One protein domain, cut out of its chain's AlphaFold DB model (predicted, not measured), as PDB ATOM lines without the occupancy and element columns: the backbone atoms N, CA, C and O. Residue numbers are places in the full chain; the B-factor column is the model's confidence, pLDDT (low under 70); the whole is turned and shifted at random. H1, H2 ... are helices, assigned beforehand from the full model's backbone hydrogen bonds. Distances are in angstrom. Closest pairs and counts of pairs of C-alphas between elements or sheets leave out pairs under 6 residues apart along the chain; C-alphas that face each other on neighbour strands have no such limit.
ATOM      1  N   TYR A 512      24.024 -55.093  34.081       53.47
ATOM      2  CA  TYR A 512      24.043 -53.629  34.093       53.47
ATOM      3  C   TYR A 512      23.794 -53.050  32.696       53.47
ATOM      4  O   TYR A 512      23.109 -52.046  32.550       53.47
ATOM      5  N   ILE A 513      24.307 -53.702  31.647       55.00
ATOM      6  CA  ILE A 513      24.049 -53.329  30.253       55.00
ATOM      7  C   ILE A 513      22.569 -53.519  29.902       55.00
ATOM      8  O   ILE A 513      21.984 -52.622  29.304       55.00
ATOM      9  N   VAL A 514      21.937 -54.635  30.272       52.94
ATOM     10  CA  VAL A 514      20.527 -54.909  29.935       52.94
ATOM     11  C   VAL A 514      19.575 -53.940  30.646       52.94
ATOM     12  O   VAL A 514      18.700 -53.365  29.990       52.94
ATOM     13  N   GLU A 515      19.784 -53.664  31.937       51.94
ATOM     14  CA  GLU A 515      19.026 -52.626  32.649       51.94
ATOM     15  C   GLU A 515      19.286 -51.235  32.059       51.94
ATOM     16  O   GLU A 515      18.339 -50.500  31.766       51.94
ATOM     17  N   PHE A 516      20.544 -50.896  31.769       54.19
ATOM     18  CA  PHE A 516      20.915 -49.633  31.129       54.19
ATOM     19  C   PHE A 516      20.260 -49.462  29.750       54.19
ATOM     20  O   PHE A 516      19.743 -48.386  29.459       54.19
ATOM     21  N   TRP A 517      20.183 -50.509  28.921       48.38
ATOM     22  CA  TRP A 517      19.503 -50.462  27.619       48.38
ATOM     23  C   TRP A 517      17.983 -50.361  27.739       48.38
ATOM     24  O   TRP A 517      17.360 -49.727  26.889       48.38
ATOM     25  N   SER A 518      17.371 -50.942  28.774       50.38
ATOM     26  CA  SER A 518      15.929 -50.800  29.021       50.38
ATOM     27  C   SER A 518      15.562 -49.370  29.452       50.38
ATOM     28  O   SER A 518      14.648 -48.764  28.888       50.38
ATOM     29  N   ILE A 519      16.363 -48.773  30.343       56.25
ATOM     30  CA  ILE A 519      16.229 -47.379  30.787       56.25
ATOM     31  C   ILE A 519      16.530 -46.423  29.628       56.25
ATOM     32  O   ILE A 519      15.829 -45.422  29.445       56.25
ATOM     33  N   ILE A 520      17.536 -46.741  28.807       54.44
ATOM     34  CA  ILE A 520      17.827 -46.000  27.582       54.44
ATOM     35  C   ILE A 520      16.687 -46.132  26.595       54.44
ATOM     36  O   ILE A 520      16.358 -45.117  26.025       54.44
ATOM     37  N   LYS A 521      16.040 -47.281  26.381       49.50
ATOM     38  CA  LYS A 521      14.936 -47.379  25.406       49.50
ATOM     39  C   LYS A 521      13.765 -46.459  25.761       49.50
ATOM     40  O   LYS A 521      13.300 -45.730  24.889       49.50
ATOM     41  N   VAL A 522      13.354 -46.419  27.029       54.12
ATOM     42  CA  VAL A 522      12.264 -45.538  27.491       54.12
ATOM     43  C   VAL A 522      12.676 -44.063  27.422       54.12
ATOM     44  O   VAL A 522      11.925 -43.221  26.932       54.12
ATOM     45  N   LYS A 523      13.909 -43.729  27.827       51.56
ATOM     46  CA  LYS A 523      14.423 -42.352  27.724       51.56
ATOM     47  C   LYS A 523      14.790 -41.952  26.289       51.56
ATOM     48  O   LYS A 523      14.716 -40.776  25.957       51.56
ATOM     49  N   ALA A 524      15.137 -42.895  25.418       54.22
ATOM     50  CA  ALA A 524      15.543 -42.678  24.032       54.22
ATOM     51  C   ALA A 524      14.365 -42.252  23.172       54.22
ATOM     52  O   ALA A 524      14.574 -41.463  22.264       54.22
ATOM     53  N   VAL A 525      13.133 -42.660  23.483       55.03
ATOM     54  CA  VAL A 525      11.948 -42.113  22.803       55.03
ATOM     55  C   VAL A 525      11.870 -40.589  22.986       55.03
ATOM     56  O   VAL A 525      11.561 -39.871  22.039       55.03
ATOM     57  N   HIS A 526      12.262 -40.070  24.153       56.06
ATOM     58  CA  HIS A 526      12.304 -38.628  24.425       56.06
ATOM     59  C   HIS A 526      13.630 -37.947  24.037       56.06
ATOM     60  O   HIS A 526      13.635 -36.763  23.702       56.06
ATOM     61  N   ILE A 527      14.756 -38.669  24.078       64.44
ATOM     62  CA  ILE A 527      16.099 -38.136  23.791       64.44
ATOM     63  C   ILE A 527      16.424 -38.190  22.295       64.44
ATOM     64  O   ILE A 527      17.127 -37.316  21.802       64.44
ATOM     65  N   TYR A 528      15.914 -39.163  21.542       68.19
ATOM     66  CA  TYR A 528      16.221 -39.340  20.121       68.19
ATOM     67  C   TYR A 528      15.803 -38.142  19.252       68.19
ATOM     68  O   TYR A 528      16.622 -37.704  18.445       68.19
ATOM     69  N   PRO A 529      14.615 -37.526  19.435       69.25
ATOM     70  CA  PRO A 529      14.268 -36.295  18.727       69.25
ATOM     71  C   PRO A 529      15.224 -35.139  19.048       69.25
ATOM     72  O   PRO A 529      15.609 -34.398  18.148       69.25
ATOM     73  N   LEU A 530      15.661 -35.018  20.310       74.94
ATOM     74  CA  LEU A 530      16.657 -34.026  20.723       74.94
ATOM     75  C   LEU A 530      18.020 -34.313  20.087       74.94
ATOM     76  O   LEU A 530      18.661 -33.402  19.585       74.94
ATOM     77  N   LEU A 531      18.450 -35.576  20.074       77.19
ATOM     78  CA  LEU A 531      19.719 -36.002  19.491       77.19
ATOM     79  C   LEU A 531      19.727 -35.793  17.971       77.19
ATOM     80  O   LEU A 531      20.727 -35.342  17.428       77.19
ATOM     81  N   SER A 532      18.606 -36.072  17.302       75.44
ATOM     82  CA  SER A 532      18.403 -35.821  15.873       75.44
ATOM     83  C   SER A 532      18.378 -34.328  15.552       75.44
ATOM     84  O   SER A 532      18.890 -33.911  14.514       75.44
ATOM     85  N   LEU A 533      17.786 -33.509  16.426       80.31
ATOM     86  CA  LEU A 533      17.844 -32.058  16.310       80.31
ATOM     87  C   LEU A 533      19.290 -31.586  16.473       80.31
ATOM     88  O   LEU A 533      19.802 -30.890  15.607       80.31
ATOM     89  N   CYS A 534      19.981 -32.030  17.525       82.94
ATOM     90  CA  CYS A 534      21.381 -31.705  17.774       82.94
ATOM     91  C   CYS A 534      22.286 -32.139  16.611       82.94
ATOM     92  O   CYS A 534      23.091 -31.337  16.146       82.94
ATOM     93  N   SER A 535      22.134 -33.347  16.069       81.81
ATOM     94  CA  SER A 535      22.921 -33.790  14.912       81.81
ATOM     95  C   SER A 535      22.628 -32.943  13.674       81.81
ATOM     96  O   SER A 535      23.565 -32.506  13.011       81.81
ATOM     97  N   SER A 536      21.360 -32.615  13.416       81.50
ATOM     98  CA  SER A 536      20.972 -31.728  12.312       81.50
ATOM     99  C   SER A 536      21.554 -30.326  12.490       81.50
ATOM    100  O   SER A 536      22.062 -29.756  11.533       81.50
ATOM    101  N   THR A 537      21.572 -29.787  13.716       86.69
ATOM    102  CA  THR A 537      22.205 -28.488  14.004       86.69
ATOM    103  C   THR A 537      23.706 -28.520  13.777       86.69
ATOM    104  O   THR A 537      24.239 -27.597  13.171       86.69
ATOM    105  N   VAL A 538      24.383 -29.590  14.208       86.69
ATOM    106  CA  VAL A 538      25.824 -29.766  14.006       86.69
ATOM    107  C   VAL A 538      26.124 -29.869  12.519       86.69
ATOM    108  O   VAL A 538      27.002 -29.165  12.044       86.69
ATOM    109  N   ILE A 539      25.362 -30.661  11.762       86.00
ATOM    110  CA  ILE A 539      25.515 -30.778  10.306       86.00
ATOM    111  C   ILE A 539      25.309 -29.412   9.642       86.00
ATOM    112  O   ILE A 539      26.165 -28.982   8.872       86.00
ATOM    113  N   LEU A 540      24.229 -28.697   9.970       83.62
ATOM    114  CA  LEU A 540      23.921 -27.400   9.364       83.62
ATOM    115  C   LEU A 540      25.020 -26.365   9.660       83.62
ATOM    116  O   LEU A 540      25.479 -25.669   8.760       83.62
ATOM    117  N   VAL A 541      25.497 -26.303  10.906       85.38
ATOM    118  CA  VAL A 541      26.581 -25.401  11.327       85.38
ATOM    119  C   VAL A 541      27.918 -25.810  10.698       85.38
ATOM    120  O   VAL A 541      28.638 -24.960  10.175       85.38
ATOM    121  N   CYS A 542      28.253 -27.100  10.680       84.81
ATOM    122  CA  CYS A 542      29.486 -27.602  10.077       84.81
ATOM    123  C   CYS A 542      29.537 -27.343   8.572       84.81
ATOM    124  O   CYS A 542      30.526 -26.796   8.097       84.81
ATOM    125  N   PHE A 543      28.484 -27.666   7.822       81.69
ATOM    126  CA  PHE A 543      28.481 -27.499   6.366       81.69
ATOM    127  C   PHE A 543      28.294 -26.052   5.911       81.69
ATOM    128  O   PHE A 543      28.812 -25.670   4.858       81.69
ATOM    129  N   ASN A 544      27.571 -25.228   6.673       81.31
ATOM    130  CA  ASN A 544      27.276 -23.868   6.233       81.31
ATOM    131  C   ASN A 544      28.151 -22.786   6.859       81.31
ATOM    132  O   ASN A 544      28.287 -21.733   6.238       81.31
ATOM    133  N   ILE A 545      28.762 -23.039   8.019       80.62
ATOM    134  CA  ILE A 545      29.625 -22.071   8.712       80.62
ATOM    135  C   ILE A 545      31.079 -22.547   8.697       80.62
ATOM    136  O   ILE A 545      31.934 -21.861   8.146       80.62
ATOM    137  N   PHE A 546      31.373 -23.734   9.236       83.12
ATOM    138  CA  PHE A 546      32.764 -24.185   9.375       83.12
ATOM    139  C   PHE A 546      33.413 -24.600   8.054       83.12
ATOM    140  O   PHE A 546      34.556 -24.240   7.811       83.12
ATOM    141  N   PHE A 547      32.703 -25.317   7.185       81.94
ATOM    142  CA  PHE A 547      33.252 -25.796   5.916       81.94
ATOM    143  C   PHE A 547      33.644 -24.647   4.970       81.94
ATOM    144  O   PHE A 547      34.758 -24.666   4.450       81.94
ATOM    145  N   PRO A 548      32.829 -23.588   4.791       80.25
ATOM    146  CA  PRO A 548      33.256 -22.446   3.992       80.25
ATOM    147  C   PRO A 548      34.384 -21.636   4.644       80.25
ATOM    148  O   PRO A 548      35.265 -21.163   3.933       80.25
ATOM    149  N   LEU A 549      34.406 -21.511   5.978       80.94
ATOM    150  CA  LEU A 549      35.531 -20.893   6.691       80.94
ATOM    151  C   LEU A 549      36.823 -21.703   6.530       80.94
ATOM    152  O   LEU A 549      37.885 -21.117   6.359       80.94
ATOM    153  N   PHE A 550      36.729 -23.032   6.528       82.94
ATOM    154  CA  PHE A 550      37.851 -23.931   6.276       82.94
ATOM    155  C   PHE A 550      38.378 -23.789   4.845       82.94
ATOM    156  O   PHE A 550      39.583 -23.678   4.654       82.94
ATOM    157  N   ILE A 551      37.492 -23.693   3.847       79.44
ATOM    158  CA  ILE A 551      37.890 -23.403   2.460       79.44
ATOM    159  C   ILE A 551      38.606 -22.052   2.375       79.44
ATOM    160  O   ILE A 551      39.642 -21.953   1.728       79.44
ATOM    161  N   ILE A 552      38.100 -21.008   3.038       80.50
ATOM    162  CA  ILE A 552      38.780 -19.704   3.057       80.50
ATOM    163  C   ILE A 552      40.118 -19.784   3.789       80.50
ATOM    164  O   ILE A 552      41.052 -19.105   3.393       80.50
ATOM    165  N   TYR A 553      40.232 -20.585   4.844       82.69
ATOM    166  CA  TYR A 553      41.486 -20.747   5.570       82.69
ATOM    167  C   TYR A 553      42.551 -21.459   4.721       82.69
ATOM    168  O   TYR A 553      43.656 -20.944   4.581       82.69
ATOM    169  N   GLU A 554      42.199 -22.589   4.103       84.19
ATOM    170  CA  GLU A 554      43.110 -23.385   3.266       84.19
ATOM    171  C   GLU A 554      43.475 -22.680   1.957       84.19
ATOM    172  O   GLU A 554      44.633 -22.653   1.545       84.19
ATOM    173  N   TYR A 555      42.491 -22.063   1.299       77.50
ATOM    174  CA  TYR A 555      42.686 -21.443  -0.011       77.50
ATOM    175  C   TYR A 555      42.886 -19.925   0.054       77.50
ATOM    176  O   TYR A 555      43.151 -19.297  -0.969       77.50
ATOM    177  N   GLY A 556      42.792 -19.311   1.234       74.19
ATOM    178  CA  GLY A 556      42.878 -17.858   1.424       74.19
ATOM    179  C   GLY A 556      44.223 -17.263   1.037       74.19
ATOM    180  O   GLY A 556      44.281 -16.108   0.627       74.19
ATOM    181  N   THR A 557      45.289 -18.060   1.089       75.75
ATOM    182  CA  THR A 557      46.627 -17.687   0.604       75.75
ATOM    183  C   THR A 557      46.691 -17.562  -0.921       75.75
ATOM    184  O   THR A 557      47.557 -16.856  -1.436       75.75
ATOM    185  N   TYR A 558      45.764 -18.197  -1.646       76.25
ATOM    186  CA  TYR A 558      45.686 -18.197  -3.109       76.25
ATOM    187  C   TYR A 558      44.668 -17.190  -3.670       76.25
ATOM    188  O   TYR A 558      44.662 -16.935  -4.875       76.25
ATOM    189  N   PHE A 559      43.812 -16.603  -2.828       75.12
ATOM    190  CA  PHE A 559      42.825 -15.612  -3.258       75.12
ATOM    191  C   PHE A 559      43.397 -14.189  -3.225       75.12
ATOM    192  O   PHE A 559      43.970 -13.745  -2.233       75.12
ATOM    193  N   SER A 560      43.189 -13.424  -4.301       79.12
ATOM    194  CA  SER A 560      43.479 -11.988  -4.313       79.12
ATOM    195  C   SER A 560      42.541 -11.229  -3.365       79.12
ATOM    196  O   SER A 560      41.377 -11.600  -3.191       79.12
ATOM    197  N   TYR A 561      43.002 -10.102  -2.811       76.19
ATOM    198  CA  TYR A 561      42.188  -9.222  -1.951       76.19
ATOM    199  C   TYR A 561      40.869  -8.757  -2.603       76.19
ATOM    200  O   TYR A 561      39.912  -8.429  -1.910       76.19
ATOM    201  N   SER A 562      40.793  -8.755  -3.937       78.31
ATOM    202  CA  SER A 562      39.574  -8.446  -4.690       78.31
ATOM    203  C   SER A 562      38.501  -9.543  -4.621       78.31
ATOM    204  O   SER A 562      37.320  -9.236  -4.760       78.31
ATOM    205  N   LEU A 563      38.884 -10.803  -4.392       77.19
ATOM    206  CA  LEU A 563      37.969 -11.948  -4.294       77.19
ATOM    207  C   LEU A 563      37.595 -12.284  -2.844       77.19
ATOM    208  O   LEU A 563      36.526 -12.841  -2.607       77.19
ATOM    209  N   SER A 564      38.418 -11.908  -1.864       77.06
ATOM    210  CA  SER A 564      38.144 -12.197  -0.450       77.06
ATOM    211  C   SER A 564      36.924 -11.441   0.091       77.06
ATOM    212  O   SER A 564      36.119 -12.016   0.823       77.06
ATOM    213  N   LEU A 565      36.736 -10.180  -0.310       79.94
ATOM    214  CA  LEU A 565      35.611  -9.345   0.122       79.94
ATOM    215  C   LEU A 565      34.231  -9.887  -0.321       79.94
ATOM    216  O   LEU A 565      33.372 -10.064   0.545       79.94
ATOM    217  N   PRO A 566      33.979 -10.212  -1.607       83.31
ATOM    218  CA  PRO A 566      32.695 -10.782  -2.023       83.31
ATOM    219  C   PRO A 566      32.437 -12.167  -1.420       83.31
ATOM    220  O   PRO A 566      31.298 -12.474  -1.069       83.31
ATOM    221  N   VAL A 567      33.478 -12.983  -1.225       82.25
ATOM    222  CA  VAL A 567      33.352 -14.281  -0.546       82.25
ATOM    223  C   VAL A 567      32.954 -14.097   0.923       82.25
ATOM    224  O   VAL A 567      32.052 -14.786   1.401       82.25
ATOM    225  N   ALA A 568      33.542 -13.130   1.634       80.62
ATOM    226  CA  ALA A 568      33.166 -12.814   3.011       80.62
ATOM    227  C   ALA A 568      31.713 -12.315   3.120       80.62
ATOM    228  O   ALA A 568      30.970 -12.765   3.994       80.62
ATOM    229  N   VAL A 569      31.273 -11.444   2.203       84.81
ATOM    230  CA  VAL A 569      29.874 -10.980   2.139       84.81
ATOM    231  C   VAL A 569      28.921 -12.147   1.868       84.81
ATOM    232  O   VAL A 569      27.905 -12.282   2.550       84.81
ATOM    233  N   PHE A 570      29.265 -13.034   0.930       85.81
ATOM    234  CA  PHE A 570      28.488 -14.241   0.649       85.81
ATOM    235  C   PHE A 570      28.363 -15.143   1.887       85.81
ATOM    236  O   PHE A 570      27.271 -15.634   2.182       85.81
ATOM    237  N   LEU A 571      29.439 -15.315   2.662       82.50
ATOM    238  CA  LEU A 571      29.383 -16.070   3.914       82.50
ATOM    239  C   LEU A 571      28.505 -15.410   4.974       82.50
ATOM    240  O   LEU A 571      27.752 -16.117   5.635       82.50
ATOM    241  N   LEU A 572      28.544 -14.086   5.127       82.75
ATOM    242  CA  LEU A 572      27.676 -13.382   6.081       82.75
ATOM    243  C   LEU A 572      26.189 -13.552   5.741       82.75
ATOM    244  O   LEU A 572      25.365 -13.784   6.634       82.75
ATOM    245  N   VAL A 573      25.842 -13.507   4.452       86.06
ATOM    246  CA  VAL A 573      24.480 -13.802   3.980       86.06
ATOM    247  C   VAL A 573      24.118 -15.258   4.270       86.06
ATOM    248  O   VAL A 573      23.057 -15.529   4.833       86.06
ATOM    249  N   LYS A 574      25.019 -16.200   3.966       82.12
ATOM    250  CA  LYS A 574      24.806 -17.630   4.219       82.12
ATOM    251  C   LYS A 574      24.612 -17.931   5.711       82.12
ATOM    252  O   LYS A 574      23.690 -18.664   6.064       82.12
ATOM    253  N   ILE A 575      25.410 -17.321   6.590       83.00
ATOM    254  CA  ILE A 575      25.286 -17.429   8.054       83.00
ATOM    255  C   ILE A 575      23.929 -16.892   8.520       83.00
ATOM    256  O   ILE A 575      23.269 -17.531   9.338       83.00
ATOM    257  N   SER A 576      23.477 -15.762   7.970       81.62
ATOM    258  CA  SER A 576      22.180 -15.167   8.319       81.62
ATOM    259  C   SER A 576      21.002 -16.075   7.941       81.62
ATOM    260  O   SER A 576      20.072 -16.240   8.732       81.62
ATOM    261  N   ILE A 577      21.059 -16.718   6.769       83.38
ATOM    262  CA  ILE A 577      20.053 -17.702   6.331       83.38
ATOM    263  C   ILE A 577      20.066 -18.929   7.253       83.38
ATOM    264  O   ILE A 577      19.020 -19.331   7.757       83.38
ATOM    265  N   CYS A 578      21.250 -19.460   7.567       82.44
ATOM    266  CA  CYS A 578      21.382 -20.615   8.459       82.44
ATOM    267  C   CYS A 578      20.875 -20.325   9.871       82.44
ATOM    268  O   CYS A 578      20.287 -21.194  10.508       82.44
ATOM    269  N   PHE A 579      21.073 -19.105  10.372       81.44
ATOM    270  CA  PHE A 579      20.556 -18.707  11.677       81.44
ATOM    271  C   PHE A 579      19.024 -18.693  11.703       81.44
ATOM    272  O   PHE A 579      18.423 -19.109  12.695       81.44
ATOM    273  N   LYS A 580      18.381 -18.268  10.609       81.50
ATOM    274  CA  LYS A 580      16.923 -18.325  10.468       81.50
ATOM    275  C   LYS A 580      16.420 -19.772  10.473       81.50
ATOM    276  O   LYS A 580      15.521 -20.083  11.248       81.50
ATOM    277  N   GLU A 581      17.042 -20.652   9.693       77.31
ATOM    278  CA  GLU A 581      16.698 -22.083   9.643       77.31
ATOM    279  C   GLU A 581      16.896 -22.771  11.002       77.31
ATOM    280  O   GLU A 581      16.014 -23.488  11.476       77.31
ATOM    281  N   LEU A 582      18.017 -22.500  11.684       81.69
ATOM    282  CA  LEU A 582      18.271 -22.991  13.042       81.69
ATOM    283  C   LEU A 582      17.192 -22.506  14.011       81.69
ATOM    284  O   LEU A 582      16.648 -23.305  14.773       81.69
ATOM    285  N   LYS A 583      16.857 -21.213  13.973       78.94
ATOM    286  CA  LYS A 583      15.822 -20.633  14.830       78.94
ATOM    287  C   LYS A 583      14.469 -21.300  14.590       78.94
ATOM    288  O   LYS A 583      13.831 -21.704  15.556       78.94
ATOM    289  N   GLU A 584      14.043 -21.457  13.340       75.06
ATOM    290  CA  GLU A 584      12.771 -22.102  12.993       75.06
ATOM    291  C   GLU A 584      12.730 -23.569  13.443       75.06
ATOM    292  O   GLU A 584      11.756 -24.003  14.063       75.06
ATOM    293  N   MET A 585      13.817 -24.313  13.228       74.44
ATOM    294  CA  MET A 585      13.925 -25.719  13.614       74.44
ATOM    295  C   MET A 585      13.856 -25.909  15.142       74.44
ATOM    296  O   MET A 585      13.099 -26.752  15.635       74.44
ATOM    297  N   TRP A 586      14.589 -25.095  15.913       76.69
ATOM    298  CA  TRP A 586      14.552 -25.132  17.381       76.69
ATOM    299  C   TRP A 586      13.232 -24.613  17.950       76.69
ATOM    300  O   TRP A 586      12.705 -25.207  18.892       76.69
ATOM    301  N   CYS A 587      12.666 -23.543  17.385       70.38
ATOM    302  CA  CYS A 587      11.357 -23.035  17.789       70.38
ATOM    303  C   CYS A 587      10.270 -24.090  17.568       70.38
ATOM    304  O   CYS A 587       9.492 -24.336  18.486       70.38
ATOM    305  N   SER A 588      10.258 -24.765  16.414       66.94
ATOM    306  CA  SER A 588       9.327 -25.863  16.133       66.94
ATOM    307  C   SER A 588       9.467 -26.987  17.161       66.94
ATOM    308  O   SER A 588       8.481 -27.396  17.771       66.94
ATOM    309  N   TYR A 589      10.692 -27.425  17.462       69.06
ATOM    310  CA  TYR A 589      10.931 -28.467  18.461       69.06
ATOM    311  C   TYR A 589      10.471 -28.078  19.881       69.06
ATOM    312  O   TYR A 589       9.765 -28.841  20.548       69.06
ATOM    313  N   LEU A 590      10.835 -26.880  20.348       68.25
ATOM    314  CA  LEU A 590      10.464 -26.383  21.677       68.25
ATOM    315  C   LEU A 590       8.951 -26.166  21.803       68.25
ATOM    316  O   LEU A 590       8.364 -26.469  22.844       68.25
ATOM    317  N   TYR A 591       8.311 -25.694  20.732       65.44
ATOM    318  CA  TYR A 591       6.867 -25.503  20.672       65.44
ATOM    319  C   TYR A 591       6.124 -26.847  20.701       65.44
ATOM    320  O   TYR A 591       5.225 -27.028  21.526       65.44
ATOM    321  N   LYS A 592       6.576 -27.836  19.916       64.19
ATOM    322  CA  LYS A 592       6.045 -29.210  19.933       64.19
ATOM    323  C   LYS A 592       6.136 -29.841  21.327       64.19
ATOM    324  O   LYS A 592       5.150 -30.385  21.818       64.19
ATOM    325  N   ARG A 593       7.274 -29.700  22.018       65.50
ATOM    326  CA  ARG A 593       7.478 -30.249  23.373       65.50
ATOM    327  C   ARG A 593       6.607 -29.578  24.440       65.50
ATOM    328  O   ARG A 593       6.151 -30.250  25.360       65.50
ATOM    329  N   ARG A 594       6.364 -28.268  24.330       62.94
ATOM    330  CA  ARG A 594       5.508 -27.522  25.269       62.94
ATOM    331  C   ARG A 594       4.017 -27.817  25.074       62.94
ATOM    332  O   ARG A 594       3.235 -27.629  26.001       62.94
TER     333      ARG A 594
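This is residues 512 to 594 of the 715 residues of an uncharacterized protein of Vanderwaltozyma polyspora (strain ATCC 22028 / DSM 70294 / BCRC 21397 / CBS 2163 / NBRC 10782 / NRRL Y-8283 / UCD 57-17) (UniProt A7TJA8). A long helical hairpin: H1 runs out, the chain turns, and H2 folds back beside it, while the first part of H1, residues 512 to 525, sticks out as an arm past a sharp kink. The printed part has 83 residues with two named helices, H1 then H2, and no named strand; the class is all helix. The whole is extended, with a radius of gyration of the C-alphas of 19.1 A, and flat, spanning 60 by 31 by 8 A.

Start with H1, residues 512 to 555, which has a kink of 70 degrees near residue 525. H2, residues 561 to 594, makes a helical hairpin with it, running opposite ways at a shallow tilt of 19 degrees. They touch through residues 533 to 548 of H1 and 571 to 586 of H2 alone; the closest C-alphas, of Ile 545 and Ile 575, are 6.4 A apart. O i to N i+4 pairs are within hydrogen-bond range in 35 of 40 cases in H1 and 28 of 30 in H2.

Find C-alpha 512 at (24.043, -53.629, 34.093); H1 ends 50.5 A away at C-alpha 555. H2 covers 49.2 A from C-alpha 561 at (42.188, -9.222, -1.951) to C-alpha 594 at (5.508, -27.522, 25.269).

The farthest C-alphas, of Tyr 512 and Ser 562, are 61.5 A apart. The printed part has no cut, and the link from H1 to H2 is tight. Look for pLDDT under 70 at residues 512 to 529 and 588 to 594.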